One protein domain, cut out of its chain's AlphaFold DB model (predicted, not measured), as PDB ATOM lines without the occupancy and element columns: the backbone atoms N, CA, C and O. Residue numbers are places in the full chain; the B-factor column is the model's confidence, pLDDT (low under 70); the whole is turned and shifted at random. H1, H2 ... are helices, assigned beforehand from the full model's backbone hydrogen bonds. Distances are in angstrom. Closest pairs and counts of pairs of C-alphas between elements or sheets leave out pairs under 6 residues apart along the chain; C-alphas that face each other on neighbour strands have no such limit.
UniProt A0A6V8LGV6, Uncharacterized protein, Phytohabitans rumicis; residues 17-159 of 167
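Overview. This is residues 17 to 159 of the 167 residues of an uncharacterized protein of Phytohabitans rumicis (UniProt A0A6V8LGV6). A long helix, H1, runs past one side of a compact helical body and sticks out from it with residues 17 to 24. The core of that body is H3, with H2 side by side with it as a helical hairpin and with H4 and H5 packed crosswise on it and on each other; H6 packs on H2, away from H3. The printed part has 143 residues, with six named helices in the order H1 to H6 and no named strand; the class is all helix, with 76 residues in the named helices. The whole is compact, with a radius of gyration of the C-alphas of 14.6 A and spans of 47 by 38 by 28 A.

Along the chain. H1, residues 17 to 37, is the longest helix, 30.6 A from C-alpha 17 at (275.841, 147.404, 211.751) to C-alpha 37 at (247.544, 138.270, 204.392). H3, residues 70 to 85, measures 22.5 A, and H5, residues 104 to 116, measures 18.4 A. The shorter helices are H2, residues 46 to 54, H4, residues 93 to 100, and H6, residues 133 to 141, which ends with C-alpha 141 at (228.141, 146.208, 207.692).

Arrangement. H1 only just touches H3, with 3 pairs of C-alphas within 8 A, the closest those of Leu 36 and His 81, 7.2 A apart; H1 touches H3 with residues 29 to 36 alone, and H3 touches H1 with residues 74 to 81 alone. They run the same way at a shallow tilt of 23 degrees. H3 is the hub, touching four helices. H2 and H3, a hairpin, touch at a shallow tilt of 23 degrees, opposite ways, the C-alphas of Thr 47 and Ala 80 being closest at 4.9 A. H4 touches H3, about perpendicular at 79 degrees, with the C-alphas of Ala 78 and Val 96 closest at 5.7 A. H5 touches residues 71 to 76 of H3 alone, about perpendicular at 87 degrees, the C-alphas of Gln 72 and Ser 110 being closest at 5.3 A. H4 and H5 touch about perpendicular at 78 degrees, the C-alphas of Ala 93 and Ala 108 being closest at 4.8 A. H6 touches H2 at a steep tilt of 61 degrees, the C-alphas of Tyr 46 and Ala 135 being closest at 6.1 A, and is apart from H3. In each of the six helices every O i to N i+4 pair is within hydrogen-bond range.

Size, cuts and confidence. The C-alphas of Gly 17 and Thr 141, the two farthest apart, are 47.9 A apart. The printed part has no cut. The links H2 to H3 and H5 to H6 are long; in the latter, residues 121 to 122 pair antiparallel with residues 129 to 130. Mean pLDDT of the printed part is 73.9, and residues 17 to 44, 56 to 63 and 141 to 159 are under 70.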
ATOM      1  N   GLY A  17     276.504 148.397 210.886       32.81
ATOM      2  CA  GLY A  17     275.841 147.404 211.751       32.81
ATOM      3  C   GLY A  17     274.336 147.649 211.899       32.81
ATOM      4  O   GLY A  17     273.521 146.759 211.660       32.81
ATOM      5  N   VAL A  18     273.965 148.898 212.185       40.66
ATOM      6  CA  VAL A  18     272.577 149.322 212.443       40.66
ATOM      7  C   VAL A  18     271.698 149.193 211.192       40.66
ATOM      8  O   VAL A  18     270.559 148.731 211.265       40.66
ATOM      9  N   ALA A  19     272.234 149.516 210.010       38.78
ATOM     10  CA  ALA A  19     271.508 149.390 208.744       38.78
ATOM     11  C   ALA A  19     271.229 147.921 208.358       38.78
ATOM     12  O   ALA A  19     270.167 147.599 207.810       38.78
ATOM     13  N   ARG A  20     272.152 147.000 208.675       44.41
ATOM     14  CA  ARG A  20     271.989 145.559 208.406       44.41
ATOM     15  C   ARG A  20     270.957 144.921 209.336       44.41
ATOM     16  O   ARG A  20     270.114 144.164 208.850       44.41
ATOM     17  N   ASP A  21     270.946 145.293 210.615       50.41
ATOM     18  CA  ASP A  21     269.920 144.850 211.570       50.41
ATOM     19  C   ASP A  21     268.533 145.394 211.229       50.41
ATOM     20  O   ASP A  21     267.545 144.654 211.274       50.41
ATOM     21  N   SER A  22     268.452 146.644 210.766       50.69
ATOM     22  CA  SER A  22     267.203 147.219 210.261       50.69
ATOM     23  C   SER A  22     266.682 146.460 209.035       50.69
ATOM     24  O   SER A  22     265.482 146.215 208.916       50.69
ATOM     25  N   THR A  23     267.566 146.039 208.127       53.31
ATOM     26  CA  THR A  23     267.180 145.329 206.893       53.31
ATOM     27  C   THR A  23     266.753 143.885 207.170       53.31
ATOM     28  O   THR A  23     265.800 143.381 206.570       53.31
ATOM     29  N   ARG A  24     267.424 143.206 208.107       57.75
ATOM     30  CA  ARG A  24     267.074 141.845 208.540       57.75
ATOM     31  C   ARG A  24     265.748 141.819 209.294       57.75
ATOM     32  O   ARG A  24     264.898 140.985 208.985       57.75
ATOM     33  N   THR A  25     265.555 142.766 210.209       54.72
ATOM     34  CA  THR A  25     264.291 142.972 210.929       54.72
ATOM     35  C   THR A  25     263.163 143.277 209.946       54.72
ATOM     36  O   THR A  25     262.119 142.630 209.989       54.72
ATOM     37  N   ARG A  26     263.411 144.146 208.957       47.94
ATOM     38  CA  ARG A  26     262.465 144.434 207.868       47.94
ATOM     39  C   ARG A  26     262.061 143.172 207.099       47.94
ATOM     40  O   ARG A  26     260.873 142.926 206.941       47.94
ATOM     41  N   ARG A  27     263.006 142.327 206.667       57.06
ATOM     42  CA  ARG A  27     262.693 141.068 205.951       57.06
ATOM     43  C   ARG A  27     261.934 140.050 206.807       57.06
ATOM     44  O   ARG A  27     261.105 139.313 206.278       57.06
ATOM     45  N   ALA A  28     262.221 139.977 208.104       59.22
ATOM     46  CA  ALA A  28     261.494 139.105 209.024       59.22
ATOM     47  C   ALA A  28     260.035 139.556 209.185       59.22
ATOM     48  O   ALA A  28     259.130 138.734 209.059       59.22
ATOM     49  N   ILE A  29     259.823 140.866 209.341       52.03
ATOM     50  CA  ILE A  29     258.494 141.479 209.382       52.03
ATOM     51  C   ILE A  29     257.744 141.222 208.065       52.03
ATOM     52  O   ILE A  29     256.608 140.769 208.108       52.03
ATOM     53  N   LEU A  30     258.386 141.395 206.901       50.38
ATOM     54  CA  LEU A  30     257.771 141.149 205.584       50.38
ATOM     55  C   LEU A  30     257.253 139.714 205.415       50.38
ATOM     56  O   LEU A  30     256.143 139.509 204.933       50.38
ATOM     57  N   ARG A  31     258.031 138.711 205.838       62.16
ATOM     58  CA  ARG A  31     257.595 137.308 205.765       62.16
ATOM     59  C   ARG A  31     256.423 137.015 206.694       62.16
ATOM     60  O   ARG A  31     255.540 136.247 206.327       62.16
ATOM     61  N   GLN A  32     256.415 137.616 207.881       60.34
ATOM     62  CA  GLN A  32     255.338 137.419 208.845       60.34
ATOM     63  C   GLN A  32     254.049 138.113 208.388       60.34
ATOM     64  O   GLN A  32     252.986 137.512 208.458       60.34
ATOM     65  N   LEU A  33     254.151 139.323 207.830       52.91
ATOM     66  CA  LEU A  33     253.030 140.037 207.214       52.91
ATOM     67  C   LEU A  33     252.421 139.243 206.054       52.91
ATOM     68  O   LEU A  33     251.210 139.073 206.025       52.91
ATOM     69  N   GLY A  34     253.243 138.692 205.152       54.75
ATOM     70  CA  GLY A  34     252.754 137.859 204.045       54.75
ATOM     71  C   GLY A  34     251.926 136.659 204.519       54.75
ATOM     72  O   GLY A  34     250.855 136.401 203.979       54.75
ATOM     73  N   ARG A  35     252.352 135.998 205.604       59.34
ATOM     74  CA  ARG A  35     251.604 134.885 206.221       59.34
ATOM     75  C   ARG A  35     250.263 135.308 206.826       59.34
ATOM     76  O   ARG A  35     249.350 134.494 206.888       59.34
ATOM     77  N   LEU A  36     250.142 136.555 207.284       54.94
ATOM     78  CA  LEU A  36     248.897 137.091 207.848       54.94
ATOM     79  C   LEU A  36     247.886 137.505 206.759       54.94
ATOM     80  O   LEU A  36     246.693 137.553 207.042       54.94
ATOM     81  N   VAL A  37     248.356 137.808 205.541       53.25
ATOM     82  CA  VAL A  37     247.544 138.270 204.392       53.25
ATOM     83  C   VAL A  37     246.884 137.115 203.640       53.25
ATOM     84  O   VAL A  37     245.767 137.252 203.148       53.25
ATOM     85  N   GLU A  38     247.553 135.967 203.551       47.78
ATOM     86  CA  GLU A  38     247.115 134.820 202.742       47.78
ATOM     87  C   GLU A  38     245.656 134.341 202.994       47.78
ATOM     88  O   GLU A  38     245.007 133.906 202.041       47.78
ATOM     89  N   PRO A  39     245.055 134.497 204.198       49.50
ATOM     90  CA  PRO A  39     243.655 134.128 204.438       49.50
ATOM     91  C   PRO A  39     242.582 135.172 204.048       49.50
ATOM     92  O   PRO A  39     241.393 134.862 204.140       49.50
ATOM     93  N   THR A  40     242.910 136.413 203.659       53.03
ATOM     94  CA  THR A  40     241.915 137.515 203.610       53.03
ATOM     95  C   THR A  40     241.096 137.616 202.313       53.03
ATOM     96  O   THR A  40     240.777 138.717 201.872       53.03
ATOM     97  N   GLN A  41     240.685 136.493 201.710       47.44
ATOM     98  CA  GLN A  41     239.947 136.452 200.427       47.44
ATOM     99  C   GLN A  41     238.578 137.175 200.421       47.44
ATOM    100  O   GLN A  41     237.942 137.286 199.375       47.44
ATOM    101  N   ARG A  42     238.102 137.683 201.567       52.00
ATOM    102  CA  ARG A  42     236.955 138.600 201.654       52.00
ATOM    103  C   ARG A  42     237.301 139.781 202.554       52.00
ATOM    104  O   ARG A  42     237.642 139.586 203.721       52.00
ATOM    105  N   LEU A  43     237.149 141.000 202.039       58.09
ATOM    106  CA  LEU A  43     237.460 142.256 202.728       58.09
ATOM    107  C   LEU A  43     236.389 142.612 203.770       58.09
ATOM    108  O   LEU A  43     235.669 143.589 203.653       58.09
ATOM    109  N   ARG A  44     236.223 141.777 204.791       67.69
ATOM    110  CA  ARG A  44     235.203 141.998 205.831       67.69
ATOM    111  C   ARG A  44     235.660 141.617 207.230       67.69
ATOM    112  O   ARG A  44     234.841 141.514 208.130       67.69
ATOM    113  N   THR A  45     236.947 141.332 207.399       79.88
ATOM    114  CA  THR A  45     237.537 140.893 208.669       79.88
ATOM    115  C   THR A  45     238.255 142.045 209.369       79.88
ATOM    116  O   THR A  45     238.482 143.104 208.772       79.88
ATOM    117  N   TYR A  46     238.647 141.856 210.632       86.25
ATOM    118  CA  TYR A  46     239.449 142.849 211.345       86.25
ATOM    119  C   TYR A  46     240.820 143.037 210.688       86.25
ATOM    120  O   TYR A  46     241.293 144.168 210.579       86.25
ATOM    121  N   THR A  47     241.437 141.957 210.204       85.69
ATOM    122  CA  THR A  47     242.710 142.011 209.469       85.69
ATOM    123  C   THR A  47     242.575 142.860 208.204       85.69
ATOM    124  O   THR A  47     243.401 143.742 207.968       85.69
ATOM    125  N   ALA A  48     241.499 142.671 207.430       77.00
ATOM    126  CA  ALA A  48     241.230 143.481 206.241       77.00
ATOM    127  C   ALA A  48     241.022 144.966 206.591       77.00
ATOM    128  O   ALA A  48     241.604 145.837 205.946       77.00
ATOM    129  N   PHE A  49     240.269 145.260 207.657       80.25
ATOM    130  CA  PHE A  49     240.117 146.625 208.171       80.25
ATOM    131  C   PHE A  49     241.466 147.260 208.528       80.25
ATOM    132  O   PHE A  49     241.700 148.431 208.224       80.25
ATOM    133  N   ALA A  50     242.352 146.511 209.186       85.00
ATOM    134  CA  ALA A  50     243.655 147.017 209.591       85.00
ATOM    135  C   ALA A  50     244.533 147.349 208.381       85.00
ATOM    136  O   ALA A  50     245.114 148.432 208.349       85.00
ATOM    137  N   PHE A  51     244.563 146.479 207.366       79.44
ATOM    138  CA  PHE A  51     245.239 146.765 206.099       79.44
ATOM    139  C   PHE A  51     244.683 148.012 205.425       79.44
ATOM    140  O   PHE A  51     245.439 148.931 205.127       79.44
ATOM    141  N   TRP A  52     243.365 148.084 205.259       74.31
ATOM    142  CA  TRP A  52     242.713 149.234 204.644       74.31
ATOM    143  C   TRP A  52     242.977 150.543 205.399       74.31
ATOM    144  O   TRP A  52     243.262 151.571 204.792       74.31
ATOM    145  N   THR A  53     242.942 150.511 206.733       79.88
ATOM    146  CA  THR A  53     243.231 151.682 207.573       79.88
ATOM    147  C   THR A  53     244.680 152.130 207.408       79.88
ATOM    148  O   THR A  53     244.945 153.321 207.261       79.88
ATOM    149  N   LEU A  54     245.627 151.187 207.421       79.00
ATOM    150  CA  LEU A  54     247.043 151.487 207.219       79.00
ATOM    151  C   LEU A  54     247.328 151.980 205.798       79.00
ATOM    152  O   LEU A  54     248.238 152.782 205.622       79.00
ATOM    153  N   ALA A  55     246.509 151.564 204.833       71.94
ATOM    154  CA  ALA A  55     246.552 152.017 203.454       71.94
ATOM    155  C   ALA A  55     245.938 153.417 203.221       71.94
ATOM    156  O   ALA A  55     245.726 153.827 202.084       71.94
ATOM    157  N   GLY A  56     245.608 154.156 204.284       68.94
ATOM    158  CA  GLY A  56     245.008 155.490 204.167       68.94
ATOM    159  C   GLY A  56     243.497 155.474 203.918       68.94
ATOM    160  O   GLY A  56     242.936 156.459 203.436       68.94
ATOM    161  N   GLY A  57     242.824 154.368 204.251       57.97
ATOM    162  CA  GLY A  57     241.384 154.188 204.105       57.97
ATOM    163  C   GLY A  57     240.558 155.389 204.581       57.97
ATOM    164  O   GLY A  57     240.670 155.845 205.717       57.97
ATOM    165  N   ARG A  58     239.678 155.890 203.704       52.69
ATOM    166  CA  ARG A  58     238.887 157.125 203.873       52.69
ATOM    167  C   ARG A  58     237.763 157.060 204.926       52.69
ATOM    168  O   ARG A  58     236.880 157.922 204.913       52.69
ATOM    169  N   ALA A  59     237.739 156.091 205.851       43.28
ATOM    170  CA  ALA A  59     236.778 156.139 206.964       43.28
ATOM    171  C   ALA A  59     237.206 157.258 207.895       43.28
ATOM    172  O   ALA A  59     238.001 157.020 208.796       43.28
ATOM    173  N   ARG A  60     236.654 158.454 207.658       43.41
ATOM    174  CA  ARG A  60     236.467 159.565 208.603       43.41
ATOM    175  C   ARG A  60     237.065 159.271 209.989       43.41
ATOM    176  O   ARG A  60     236.342 158.889 210.910       43.41
ATOM    177  N   ARG A  61     238.387 159.401 210.136       53.09
ATOM    178  CA  ARG A  61     239.098 159.192 211.403       53.09
ATOM    179  C   ARG A  61     240.257 160.181 211.553       53.09
ATOM    180  O   ARG A  61     240.838 160.584 210.553       53.09
ATOM    181  N   PRO A  62     240.575 160.583 212.799       54.75
ATOM    182  CA  PRO A  62     241.294 161.826 213.099       54.75
ATOM    183  C   PRO A  62     242.829 161.756 213.032       54.75
ATOM    184  O   PRO A  62     243.471 162.768 213.293       54.75
ATOM    185  N   VAL A  63     243.437 160.593 212.755       62.69
ATOM    186  CA  VAL A  63     244.898 160.415 212.862       62.69
ATOM    187  C   VAL A  63     245.443 159.594 211.701       62.69
ATOM    188  O   VAL A  63     245.056 158.440 211.517       62.69
ATOM    189  N   ASP A  64     246.375 160.205 210.980       76.94
ATOM    190  CA  ASP A  64     247.125 159.646 209.859       76.94
ATOM    191  C   ASP A  64     247.972 158.418 210.287       76.94
ATOM    192  O   ASP A  64     248.705 158.505 211.285       76.94
ATOM    193  N   PRO A  65     247.917 157.279 209.559       76.00
ATOM    194  CA  PRO A  65     248.798 156.124 209.776       76.00
ATOM    195  C   PRO A  65     250.297 156.466 209.849       76.00
ATOM    196  O   PRO A  65     251.055 155.779 210.549       76.00
ATOM    197  N   ALA A  66     250.731 157.537 209.175       79.06
ATOM    198  CA  ALA A  66     252.103 158.037 209.169       79.06
ATOM    199  C   ALA A  66     252.640 158.352 210.577       79.06
ATOM    200  O   ALA A  66     253.835 158.198 210.828       79.06
ATOM    201  N   VAL A  67     251.761 158.695 211.527       83.50
ATOM    202  CA  VAL A  67     252.110 158.999 212.928       83.50
ATOM    203  C   VAL A  67     252.640 157.773 213.688       83.50
ATOM    204  O   VAL A  67     253.323 157.912 214.711       83.50
ATOM    205  N   PHE A  68     252.344 156.561 213.212       84.75
ATOM    206  CA  PHE A  68     252.796 155.324 213.839       84.75
ATOM    207  C   PHE A  68     254.101 154.817 213.239       84.75
ATOM    208  O   PHE A  68     254.288 154.788 212.023       84.75
ATOM    209  N   THR A  69     254.977 154.329 214.115       86.88
ATOM    210  CA  THR A  69     256.192 153.598 213.727       86.88
ATOM    211  C   THR A  69     255.847 152.274 213.038       86.88
ATOM    212  O   THR A  69     254.772 151.714 213.262       86.88
ATOM    213  N   ALA A  70     256.790 151.707 212.280       80.88
ATOM    214  CA  ALA A  70     256.621 150.392 211.654       80.88
ATOM    215  C   ALA A  70     256.218 149.298 212.664       80.88
ATOM    216  O   ALA A  70     255.315 148.509 212.396       80.88
ATOM    217  N   THR A  71     256.819 149.295 213.860       85.06
ATOM    218  CA  THR A  71     256.463 148.363 214.942       85.06
ATOM    219  C   THR A  71     255.018 148.537 215.402       85.06
ATOM    220  O   THR A  71     254.323 147.552 215.613       85.06
ATOM    221  N   GLN A  72     254.531 149.772 215.531       91.44
ATOM    222  CA  GLN A  72     253.145 150.029 215.940       91.44
ATOM    223  C   GLN A  72     252.142 149.610 214.866       91.44
ATOM    224  O   GLN A  72     251.113 149.031 215.200       91.44
ATOM    225  N   ARG A  73     252.453 149.848 213.587       87.75
ATOM    226  CA  ARG A  73     251.623 149.375 212.466       87.75
ATOM    227  C   ARG A  73     251.550 147.844 212.447       87.75
ATOM    228  O   ARG A  73     250.462 147.288 212.329       87.75
ATOM    229  N   LEU A  74     252.681 147.168 212.670       85.94
ATOM    230  CA  LEU A  74     252.738 145.708 212.805       85.94
ATOM    231  C   LEU A  74     251.913 145.207 213.999       85.94
ATOM    232  O   LEU A  74     251.147 144.260 213.861       85.94
ATOM    233  N   VAL A  75     252.040 145.851 215.161       93.31
ATOM    234  CA  VAL A  75     251.269 145.505 216.366       93.31
ATOM    235  C   VAL A  75     249.770 145.673 216.135       93.31
ATOM    236  O   VAL A  75     248.992 144.828 216.571       93.31
ATOM    237  N   PHE A  76     249.355 146.728 215.435       92.69
ATOM    238  CA  PHE A  76     247.953 146.929 215.087       92.69
ATOM    239  C   PHE A  76     247.422 145.805 214.192       92.69
ATOM    240  O   PHE A  76     246.353 145.263 214.466       92.69
ATOM    241  N   LEU A  77     248.192 145.400 213.179       90.25
ATOM    242  CA  LEU A  77     247.810 144.278 212.329       90.25
ATOM    243  C   LEU A  77     247.754 142.954 213.108       90.25
ATOM    244  O   LEU A  77     246.794 142.204 212.966       90.25
ATOM    245  N   ALA A  78     248.739 142.681 213.965       92.19
ATOM    246  CA  ALA A  78     248.752 141.486 214.808       92.19
ATOM    247  C   ALA A  78     247.551 141.446 215.770       92.19
ATOM    248  O   ALA A  78     246.932 140.400 215.942       92.19
ATOM    249  N   ALA A  79     247.179 142.589 216.354       95.06
ATOM    250  CA  ALA A  79     245.989 142.717 217.192       95.06
ATOM    251  C   ALA A  79     244.694 142.434 216.412       95.06
ATOM    252  O   ALA A  79     243.805 141.745 216.912       95.06
ATOM    253  N   ALA A  80     244.596 142.942 215.184       91.94
ATOM    254  CA  ALA A  80     243.458 142.698 214.308       91.94
ATOM    255  C   ALA A  80     243.353 141.222 213.899       91.94
ATOM    256  O   ALA A  80     242.275 140.638 213.975       91.94
ATOM    257  N   HIS A  81     244.482 140.601 213.560       89.50
ATOM    258  CA  HIS A  81     244.547 139.178 213.255       89.50
ATOM    259  C   HIS A  81     244.165 138.305 214.452       89.50
ATOM    260  O   HIS A  81     243.376 137.375 214.312       89.50
ATOM    261  N   HIS A  82     244.644 138.641 215.654       92.44
ATOM    262  CA  HIS A  82     244.209 137.971 216.881       92.44
ATOM    263  C   HIS A  82     242.692 138.044 217.061       92.44
ATOM    264  O   HIS A  82     242.070 137.042 217.397       92.44
ATOM    265  N   ALA A  83     242.081 139.204 216.807       92.06
ATOM    266  CA  ALA A  83     240.633 139.366 216.921       92.06
ATOM    267  C   ALA A  83     239.845 138.514 215.907       92.06
ATOM    268  O   ALA A  83     238.734 138.088 216.222       92.06
ATOM    269  N   ASP A  84     240.415 138.243 214.727       87.12
ATOM    270  CA  ASP A  84     239.843 137.311 213.747       87.12
ATOM    271  C   ASP A  84     239.998 135.846 214.192       87.12
ATOM    272  O   ASP A  84     239.046 135.071 214.116       87.12
ATOM    273  N   CYS A  85     241.182 135.456 214.678       84.94
ATOM    274  CA  CYS A  85     241.476 134.074 215.077       84.94
ATOM    275  C   CYS A  85     240.878 133.679 216.433       84.94
ATOM    276  O   CYS A  85     240.626 132.500 216.683       84.94
ATOM    277  N   ALA A  86     240.654 134.648 217.318       88.44
ATOM    278  CA  ALA A  86     240.111 134.444 218.651       88.44
ATOM    279  C   ALA A  86     238.961 135.427 218.959       88.44
ATOM    280  O   ALA A  86     239.085 136.263 219.864       88.44
ATOM    281  N   PRO A  87     237.816 135.325 218.254       84.81
ATOM    282  CA  PRO A  87     236.693 136.231 218.454       84.81
ATOM    283  C   PRO A  87     236.226 136.265 219.913       84.81
ATOM    284  O   PRO A  87     236.099 135.236 220.576       84.81
ATOM    285  N   GLY A  88     235.976 137.468 220.429       85.44
ATOM    286  CA  GLY A  88     235.519 137.688 221.805       85.44
ATOM    287  C   GLY A  88     236.622 137.658 222.871       85.44
ATOM    288  O   GLY A  88     236.405 138.190 223.966       85.44
ATOM    289  N   LYS A  89     237.815 137.129 222.561       93.44
ATOM    290  CA  LYS A  89     238.963 137.197 223.472       93.44
ATOM    291  C   LYS A  89     239.607 138.590 223.433       93.44
ATOM    292  O   LYS A  89     239.623 139.236 222.384       93.44
ATOM    293  N   PRO A  90     240.117 139.094 224.570       95.69
ATOM    294  CA  PRO A  90     240.898 140.323 224.569       95.69
ATOM    295  C   PRO A  90     242.213 140.129 223.807       95.69
ATOM    296  O   PRO A  90     242.768 139.033 223.776       95.69
ATOM    297  N   VAL A  91     242.718 141.213 223.225       97.12
ATOM    298  CA  VAL A  91     244.087 141.303 222.708       97.12
ATOM    299  C   VAL A  91     245.009 141.642 223.875       97.12
ATOM    300  O   VAL A  91     244.782 142.649 224.553       97.12
ATOM    301  N   THR A  92     246.062 140.853 224.084       98.25
ATOM    302  CA  THR A  92     247.086 141.129 225.103       98.25
ATOM    303  C   THR A  92     248.462 141.376 224.484       98.25
ATOM    304  O   THR A  92     248.712 141.095 223.310       98.25
ATOM    305  N   ALA A  93     249.388 141.912 225.285       97.94
ATOM    306  CA  ALA A  93     250.775 142.091 224.860       97.94
ATOM    307  C   ALA A  93     251.485 140.756 224.583       97.94
ATOM    308  O   ALA A  93     252.311 140.705 223.675       97.94
ATOM    309  N   ALA A  94     251.142 139.686 225.306       97.31
ATOM    310  CA  ALA A  94     251.694 138.352 225.081       97.31
ATOM    311  C   ALA A  94     251.279 137.794 223.712       97.31
ATOM    312  O   ALA A  94     252.144 137.374 222.943       97.31
ATOM    313  N   ASP A  95     249.989 137.880 223.372       92.12
ATOM    314  CA  ASP A  95     249.470 137.407 222.081       92.12
ATOM    315  C   ASP A  95     250.151 138.135 220.916       92.12
ATOM    316  O   ASP A  95     250.659 137.531 219.970       92.12
ATOM    317  N   VAL A  96     250.224 139.462 221.020       95.44
ATOM    318  CA  VAL A  96     250.824 140.315 219.993       95.44
ATOM    319  C   VAL A  96     252.327 140.092 219.880       95.44
ATOM    320  O   VAL A  96     252.841 140.074 218.766       95.44
ATOM    321  N   ALA A  97     253.043 139.929 220.993       93.38
ATOM    322  CA  ALA A  97     254.482 139.677 220.975       93.38
ATOM    323  C   ALA A  97     254.818 138.403 220.194       93.38
ATOM    324  O   ALA A  97     255.748 138.409 219.386       93.38
ATOM    325  N   VAL A  98     254.017 137.347 220.377       88.44
ATOM    326  CA  VAL A  98     254.138 136.092 219.626       88.44
ATOM    327  C   VAL A  98     253.811 136.310 218.148       88.44
ATOM    328  O   VAL A  98     254.627 135.977 217.289       88.44
ATOM    329  N   LEU A  99     252.659 136.911 217.836       85.81
ATOM    330  CA  LEU A  99     252.207 137.098 216.450       85.81
ATOM    331  C   LEU A  99     253.141 138.004 215.634       85.81
ATOM    332  O   LEU A  99     253.438 137.706 214.475       85.81
ATOM    333  N   ALA A 100     253.628 139.087 216.241       86.44
ATOM    334  CA  ALA A 100     254.517 140.061 215.615       86.44
ATOM    335  C   ALA A 100     256.010 139.705 215.739       86.44
ATOM    336  O   ALA A 100     256.835 140.391 215.136       86.44
ATOM    337  N   ALA A 101     256.364 138.662 216.499       87.81
ATOM    338  CA  ALA A 101     257.742 138.270 216.802       87.81
ATOM    339  C   ALA A 101     258.603 139.434 217.344       87.81
ATOM    340  O   ALA A 101     259.727 139.665 216.895       87.81
ATOM    341  N   ILE A 102     258.063 140.182 218.313       88.25
ATOM    342  CA  ILE A 102     258.740 141.312 218.972       88.25
ATOM    343  C   ILE A 102     258.795 141.114 220.494       88.25
ATOM    344  O   ILE A 102     258.000 140.349 221.038       88.25
ATOM    345  N   PRO A 103     259.680 141.830 221.215       96.19
ATOM    346  CA  PRO A 103     259.697 141.788 222.673       96.19
ATOM    347  C   PRO A 103     258.353 142.193 223.291       96.19
ATOM    348  O   PRO A 103     257.707 143.142 222.835       96.19
ATOM    349  N   HIS A 104     257.976 141.518 224.378       96.94
ATOM    350  CA  HIS A 104     256.728 141.765 225.103       96.94
ATOM    351  C   HIS A 104     256.541 143.243 225.488       96.94
ATOM    352  O   HIS A 104     255.476 143.816 225.266       96.94
ATOM    353  N   ASP A 105     257.589 143.899 225.987       96.94
ATOM    354  CA  ASP A 105     257.510 145.302 226.408       96.94
ATOM    355  C   ASP A 105     257.279 146.258 225.232       96.94
ATOM    356  O   ASP A 105     256.543 147.241 225.359       96.94
ATOM    357  N   ALA A 106     257.840 145.938 224.060       95.00
ATOM    358  CA  ALA A 106     257.607 146.689 222.830       95.00
ATOM    359  C   ALA A 106     256.160 146.524 222.340       95.00
ATOM    360  O   ALA A 106     255.537 147.508 221.920       95.00
ATOM    361  N   ALA A 107     255.600 145.314 222.448       96.75
ATOM    362  CA  ALA A 107     254.187 145.059 222.174       96.75
ATOM    363  C   ALA A 107     253.290 145.843 223.145       96.75
ATOM    364  O   ALA A 107     252.418 146.595 222.708       96.75
ATOM    365  N   ALA A 108     253.553 145.762 224.452       98.00
ATOM    366  CA  ALA A 108     252.783 146.456 225.482       98.00
ATOM    367  C   ALA A 108     252.809 147.985 225.310       98.00
ATOM    368  O   ALA A 108     251.769 148.644 225.399       98.00
ATOM    369  N   ALA A 109     253.981 148.566 225.033       97.75
ATOM    370  CA  ALA A 109     254.120 149.998 224.776       97.75
ATOM    371  C   ALA A 109     253.374 150.436 223.504       97.75
ATOM    372  O   ALA A 109     252.709 151.476 223.501       97.75
ATOM    373  N   SER A 110     253.441 149.628 222.444       97.62
ATOM    374  CA  SER A 110     252.751 149.900 221.180       97.62
ATOM    375  C   SER A 110     251.232 149.815 221.329       97.62
ATOM    376  O   SER A 110     250.540 150.719 220.869       97.62
ATOM    377  N   LEU A 111     250.715 148.804 222.037       97.81
ATOM    378  CA  LEU A 111     249.286 148.661 222.335       97.81
ATOM    379  C   LEU A 111     248.741 149.861 223.119       97.81
ATOM    380  O   LEU A 111     247.734 150.446 222.719       97.81
ATOM    381  N   ARG A 112     249.447 150.301 224.174       97.44
ATOM    382  CA  ARG A 112     249.079 151.516 224.927       97.44
ATOM    383  C   ARG A 112     249.021 152.745 224.026       97.44
ATOM    384  O   ARG A 112     248.093 153.546 224.126       97.44
ATOM    385  N   ARG A 113     250.009 152.905 223.140       95.69
ATOM    386  CA  ARG A 113     250.068 154.043 222.217       95.69
ATOM    387  C   ARG A 113     248.936 154.007 221.193       95.69
ATOM    388  O   ARG A 113     248.272 155.019 221.015       95.69
ATOM    389  N   LEU A 114     248.672 152.860 220.573       94.50
ATOM    390  CA  LEU A 114     247.552 152.686 219.643       94.50
ATOM    391  C   LEU A 114     246.206 152.966 220.322       94.50
ATOM    392  O   LEU A 114     245.359 153.650 219.751       94.50
ATOM    393  N   ALA A 115     246.027 152.505 221.562       94.38
ATOM    394  CA  ALA A 115     244.822 152.780 222.333       94.38
ATOM    395  C   ALA A 115     244.650 154.276 222.641       94.38
ATOM    396  O   ALA A 115     243.562 154.817 222.467       94.38
ATOM    397  N   ARG A 116     245.734 154.973 223.006       92.94
ATOM    398  CA  ARG A 116     245.724 156.429 223.233       92.94
ATOM    399  C   ARG A 116     245.249 157.220 222.009       92.94
ATOM    400  O   ARG A 116     244.604 158.246 222.175       92.94
ATOM    401  N   PHE A 117     245.557 156.752 220.800       89.56
ATOM    402  CA  PHE A 117     245.116 157.379 219.548       89.56
ATOM    403  C   PHE A 117     243.786 156.812 219.012       89.56
ATOM    404  O   PHE A 117     243.373 157.164 217.911       89.56
ATOM    405  N   GLY A 118     243.103 155.937 219.760       88.75
ATOM    406  CA  GLY A 118     241.802 155.374 219.376       88.75
ATOM    407  C   GLY A 118     241.856 154.297 218.285       88.75
ATOM    408  O   GLY A 118     240.820 153.907 217.736       88.75
ATOM    409  N   TRP A 119     243.051 153.794 217.969       90.25
ATOM    410  CA  TRP A 119     243.247 152.680 217.035       90.25
ATOM    411  C   TRP A 119     242.935 151.329 217.679       90.25
ATOM    412  O   TRP A 119     242.601 150.374 216.985       90.25
ATOM    413  N   LEU A 120     242.960 151.277 219.010       94.31
ATOM    414  CA  LEU A 120     242.461 150.181 219.833       94.31
ATOM    415  C   LEU A 120     241.591 150.746 220.958       94.31
ATOM    416  O   LEU A 120     241.708 151.913 221.325       94.31
ATOM    417  N   ARG A 121     240.727 149.909 221.528       94.88
ATOM    418  CA  ARG A 121     239.947 150.229 222.727       94.88
ATOM    419  C   ARG A 121     240.555 149.514 223.928       94.88
ATOM    420  O   ARG A 121     240.818 148.317 223.845       94.88
ATOM    421  N   THR A 122     240.745 150.212 225.043       96.38
ATOM    422  CA  THR A 122     241.089 149.582 226.327       96.38
ATOM    423  C   THR A 122     239.885 148.831 226.891       96.38
ATOM    424  O   THR A 122     238.752 149.309 226.802       96.38
ATOM    425  N   ARG A 123     240.108 147.646 227.462       94.69
ATOM    426  CA  ARG A 123     239.089 146.922 228.237       94.69
ATOM    427  C   ARG A 123     239.231 147.229 229.738       94.69
ATOM    428  O   ARG A 123     240.244 147.810 230.127       94.69
ATOM    429  N   PRO A 124     238.221 146.900 230.571       93.38
ATOM    430  CA  PRO A 124     238.307 147.082 232.021       93.38
ATOM    431  C   PRO A 124     239.473 146.311 232.650       93.38
ATOM    432  O   PRO A 124     240.082 146.783 233.607       93.38
ATOM    433  N   GLU A 125     239.797 145.140 232.104       94.50
ATOM    434  CA  GLU A 125     240.915 144.331 232.569       94.50
ATOM    435  C   GLU A 125     242.259 144.992 232.194       94.50
ATOM    436  O   GLU A 125     242.473 145.350 231.027       94.50
ATOM    437  N   PRO A 126     243.200 145.143 233.145       93.81
ATOM    438  CA  PRO A 126     244.495 145.757 232.873       93.81
ATOM    439  C   PRO A 126     245.266 145.041 231.761       93.81
ATOM    440  O   PRO A 126     245.413 143.823 231.767       93.81
ATOM    441  N   GLY A 127     245.796 145.812 230.808       95.25
ATOM    442  CA  GLY A 127     246.593 145.268 229.702       95.25
ATOM    443  C   GLY A 127     245.786 144.553 228.612       95.25
ATOM    444  O   GLY A 127     246.393 144.029 227.678       95.25
ATOM    445  N   CYS A 128     244.455 144.575 228.695       97.94
ATOM    446  CA  CYS A 128     243.564 143.998 227.696       97.94
ATOM    447  C   CYS A 128     243.029 145.067 226.738       97.94
ATOM    448  O   CYS A 128     242.571 146.141 227.138       97.94
ATOM    449  N   TYR A 129     243.032 144.735 225.451       97.88
ATOM    450  CA  TYR A 129     242.577 145.612 224.378       97.88
ATOM    451  C   TYR A 129     241.533 144.916 223.505       97.88
ATOM    452  O   TYR A 129     241.364 143.698 223.531       97.88
ATOM    453  N   ALA A 130     240.802 145.709 222.735       96.38
ATOM    454  CA  ALA A 130     239.856 145.244 221.734       96.38
ATOM    455  C   ALA A 130     239.957 146.106 220.474       96.38
ATOM    456  O   ALA A 130     240.422 147.250 220.520       96.38
ATOM    457  N   MET A 131     239.450 145.574 219.364       92.50
ATOM    458  CA  MET A 131     239.303 146.352 218.140       92.50
ATOM    459  C   MET A 131     238.337 147.528 218.356       92.50
ATOM    460  O   MET A 131     237.396 147.431 219.155       92.50
ATOM    461  N   PRO A 132     238.576 148.673 217.697       88.94
ATOM    462  CA  PRO A 132     237.777 149.866 217.913       88.94
ATOM    463  C   PRO A 132     236.405 149.731 217.236       88.94
ATOM    464  O   PRO A 132     236.234 148.948 216.304       88.94
ATOM    465  N   ALA A 133     235.431 150.547 217.647       83.19
ATOM    466  CA  ALA A 133     234.050 150.448 217.159       83.19
ATOM    467  C   ALA A 133     233.913 150.523 215.625       83.19
ATOM    468  O   ALA A 133     233.076 149.825 215.065       83.19
ATOM    469  N   ALA A 134     234.757 151.297 214.928       79.12
ATOM    470  CA  ALA A 134     234.706 151.338 213.462       79.12
ATOM    471  C   ALA A 134     235.174 150.033 212.812       79.12
ATOM    472  O   ALA A 134     234.670 149.686 211.756       79.12
ATOM    473  N   ALA A 135     236.089 149.295 213.444       83.25
ATOM    474  CA  ALA A 135     236.475 147.975 212.966       83.25
ATOM    475  C   ALA A 135     235.315 146.984 213.148       83.25
ATOM    476  O   ALA A 135     235.021 146.200 212.258       83.25
ATOM    477  N   VAL A 136     234.598 147.068 214.276       83.06
ATOM    478  CA  VAL A 136     233.389 146.260 214.513       83.06
ATOM    479  C   VAL A 136     232.302 146.595 213.489       83.06
ATOM    480  O   VAL A 136     231.711 145.691 212.911       83.06
ATOM    481  N   ALA A 137     232.071 147.883 213.217       77.12
ATOM    482  CA  ALA A 137     231.130 148.328 212.192       77.12
ATOM    483  C   ALA A 137     231.556 147.882 210.783       77.12
ATOM    484  O   ALA A 137     230.717 147.438 210.007       77.12
ATOM    485  N   PHE A 138     232.852 147.938 210.462       76.44
ATOM    486  CA  PHE A 138     233.394 147.429 209.201       76.44
ATOM    487  C   PHE A 138     233.057 145.944 209.009       76.44
ATOM    488  O   PHE A 138     232.530 145.565 207.970       76.44
ATOM    489  N   VAL A 139     233.259 145.118 210.040       76.81
ATOM    490  CA  VAL A 139     232.904 143.690 209.989       76.81
ATOM    491  C   VAL A 139     231.382 143.482 209.921       76.81
ATOM    492  O   VAL A 139     230.910 142.619 209.183       76.81
ATOM    493  N   ALA A 140     230.599 144.272 210.665       72.81
ATOM    494  CA  ALA A 140     229.147 144.111 210.778       72.81
ATOM    495  C   ALA A 140     228.355 144.600 209.554       72.81
ATOM    496  O   ALA A 140     227.298 144.054 209.256       72.81
ATOM    497  N   THR A 141     228.839 145.629 208.854       64.31
ATOM    498  CA  THR A 141     228.141 146.208 207.692       64.31
ATOM    499  C   THR A 141     228.128 145.278 206.483       64.31
ATOM    500  O   THR A 141     227.285 145.450 205.610       64.31
ATOM    501  N   GLY A 142     229.059 144.317 206.401       52.88
ATOM    502  CA  GLY A 142     229.227 143.463 205.219       52.88
ATOM    503  C   GLY A 142     229.539 144.245 203.936       52.88
ATOM    504  O   GLY A 142     229.519 143.675 202.851       52.88
ATOM    505  N   ALA A 143     229.808 145.544 204.059       42.31
ATOM    506  CA  ALA A 143     229.821 146.491 202.966       42.31
ATOM    507  C   ALA A 143     231.198 146.517 202.319       42.31
ATOM    508  O   ALA A 143     231.937 147.455 202.571       42.31
ATOM    509  N   LEU A 144     231.535 145.502 201.518       47.50
ATOM    510  CA  LEU A 144     232.542 145.619 200.460       47.50
ATOM    511  C   LEU A 144     232.185 144.739 199.255       47.50
ATOM    512  O   LEU A 144     232.857 143.756 198.965       47.50
ATOM    513  N   ASP A 145     231.147 145.168 198.534       41.16
ATOM    514  CA  ASP A 145     231.015 144.963 197.082       41.16
ATOM    515  C   ASP A 145     231.590 146.177 196.316       41.16
ATOM    516  O   ASP A 145     231.136 146.493 195.222       41.16
ATOM    517  N   ASP A 146     232.554 146.911 196.894       40.56
ATOM    518  CA  ASP A 146     233.254 147.987 196.181       40.56
ATOM    519  C   ASP A 146     234.485 147.402 195.458       40.56
ATOM    520  O   ASP A 146     235.456 147.008 196.120       40.56
ATOM    521  N   PRO A 147     234.476 147.330 194.112       38.09
ATOM    522  CA  PRO A 147     235.583 146.800 193.318       38.09
ATOM    523  C   PRO A 147     236.890 147.575 193.508       38.09
ATOM    524  O   PRO A 147     237.953 147.019 193.260       38.09
ATOM    525  N   LEU A 148     236.842 148.822 193.993       41.88
ATOM    526  CA  LEU A 148     238.035 149.635 194.266       41.88
ATOM    527  C   LEU A 148     238.851 149.130 195.460       41.88
ATOM    528  O   LEU A 148     239.952 149.618 195.708       41.88
ATOM    529  N   LEU A 149     238.308 148.180 196.222       44.84
ATOM    530  CA  LEU A 149     238.983 147.570 197.360       44.84
ATOM    531  C   LEU A 149     239.487 146.156 197.052       44.84
ATOM    532  O   LEU A 149     240.326 145.639 197.794       44.84
ATOM    533  N   PHE A 150     239.079 145.573 195.918       38.41
ATOM    534  CA  PHE A 150     239.689 144.365 195.372       38.41
ATOM    535  C   PHE A 150     241.074 144.678 194.792       38.41
ATOM    536  O   PHE A 150     241.217 145.031 193.632       38.41
ATOM    537  N   GLY A 151     242.082 144.521 195.652       41.09
ATOM    538  CA  GLY A 151     243.457 144.135 195.336       41.09
ATOM    539  C   GLY A 151     244.121 144.743 194.099       41.09
ATOM    540  O   GLY A 151     244.093 144.136 193.040       41.09
ATOM    541  N   GLU A 152     244.908 145.792 194.331       38.31
ATOM    542  CA  GLU A 152     246.342 145.801 193.994       38.31
ATOM    543  C   GLU A 152     247.124 146.207 195.265       38.31
ATOM    544  O   GLU A 152     246.519 146.715 196.217       38.31
ATOM    545  N   PRO A 153     248.375 145.751 195.437       45.56
ATOM    546  CA  PRO A 153     248.778 145.019 196.629       45.56
ATOM    547  C   PRO A 153     248.831 145.919 197.869       45.56
ATOM    548  O   PRO A 153     249.745 146.713 198.050       45.56
ATOM    549  N   LEU A 154     247.906 145.683 198.810       45.69
ATOM    550  CA  LEU A 154     247.830 146.300 200.152       45.69
ATOM    551  C   LEU A 154     249.150 146.249 200.960       45.69
ATOM    552  O   LEU A 154     249.285 146.921 201.982       45.69
ATOM    553  N   ILE A 155     250.124 145.455 200.507       39.66
ATOM    554  CA  ILE A 155     251.488 145.383 201.035       39.66
ATOM    555  C   ILE A 155     252.296 146.651 200.693       39.66
ATOM    556  O   ILE A 155     253.091 147.084 201.528       39.66
ATOM    557  N   GLU A 156     252.091 147.265 199.524       40.56
ATOM    558  CA  GLU A 156     252.817 148.469 199.080       40.56
ATOM    559  C   GLU A 156     252.433 149.702 199.905       40.56
ATOM    560  O   GLU A 156     253.301 150.469 200.324       40.56
ATOM    561  N   VAL A 157     251.159 149.817 200.295       42.78
ATOM    562  CA  VAL A 157     250.662 150.976 201.055       42.78
ATOM    563  C   VAL A 157     251.183 151.032 202.499       42.78
ATOM    564  O   VAL A 157     251.189 152.084 203.132       42.78
ATOM    565  N   LEU A 158     251.724 149.931 203.033       41.06
ATOM    566  CA  LEU A 158     252.443 149.969 204.314       41.06
ATOM    567  C   LEU A 158     253.772 150.738 204.234       41.06
ATOM    568  O   LEU A 158     254.329 151.088 205.283       41.06
ATOM    569  N   PHE A 159     254.281 150.988 203.021       47.81
ATOM    570  CA  PHE A 159     255.637 151.479 202.785       47.81
ATOM    571  C   PHE A 159     255.762 152.614 201.752       47.81
ATOM    572  O   PHE A 159     256.833 153.222 201.709       47.81
TER     573      PHE A 159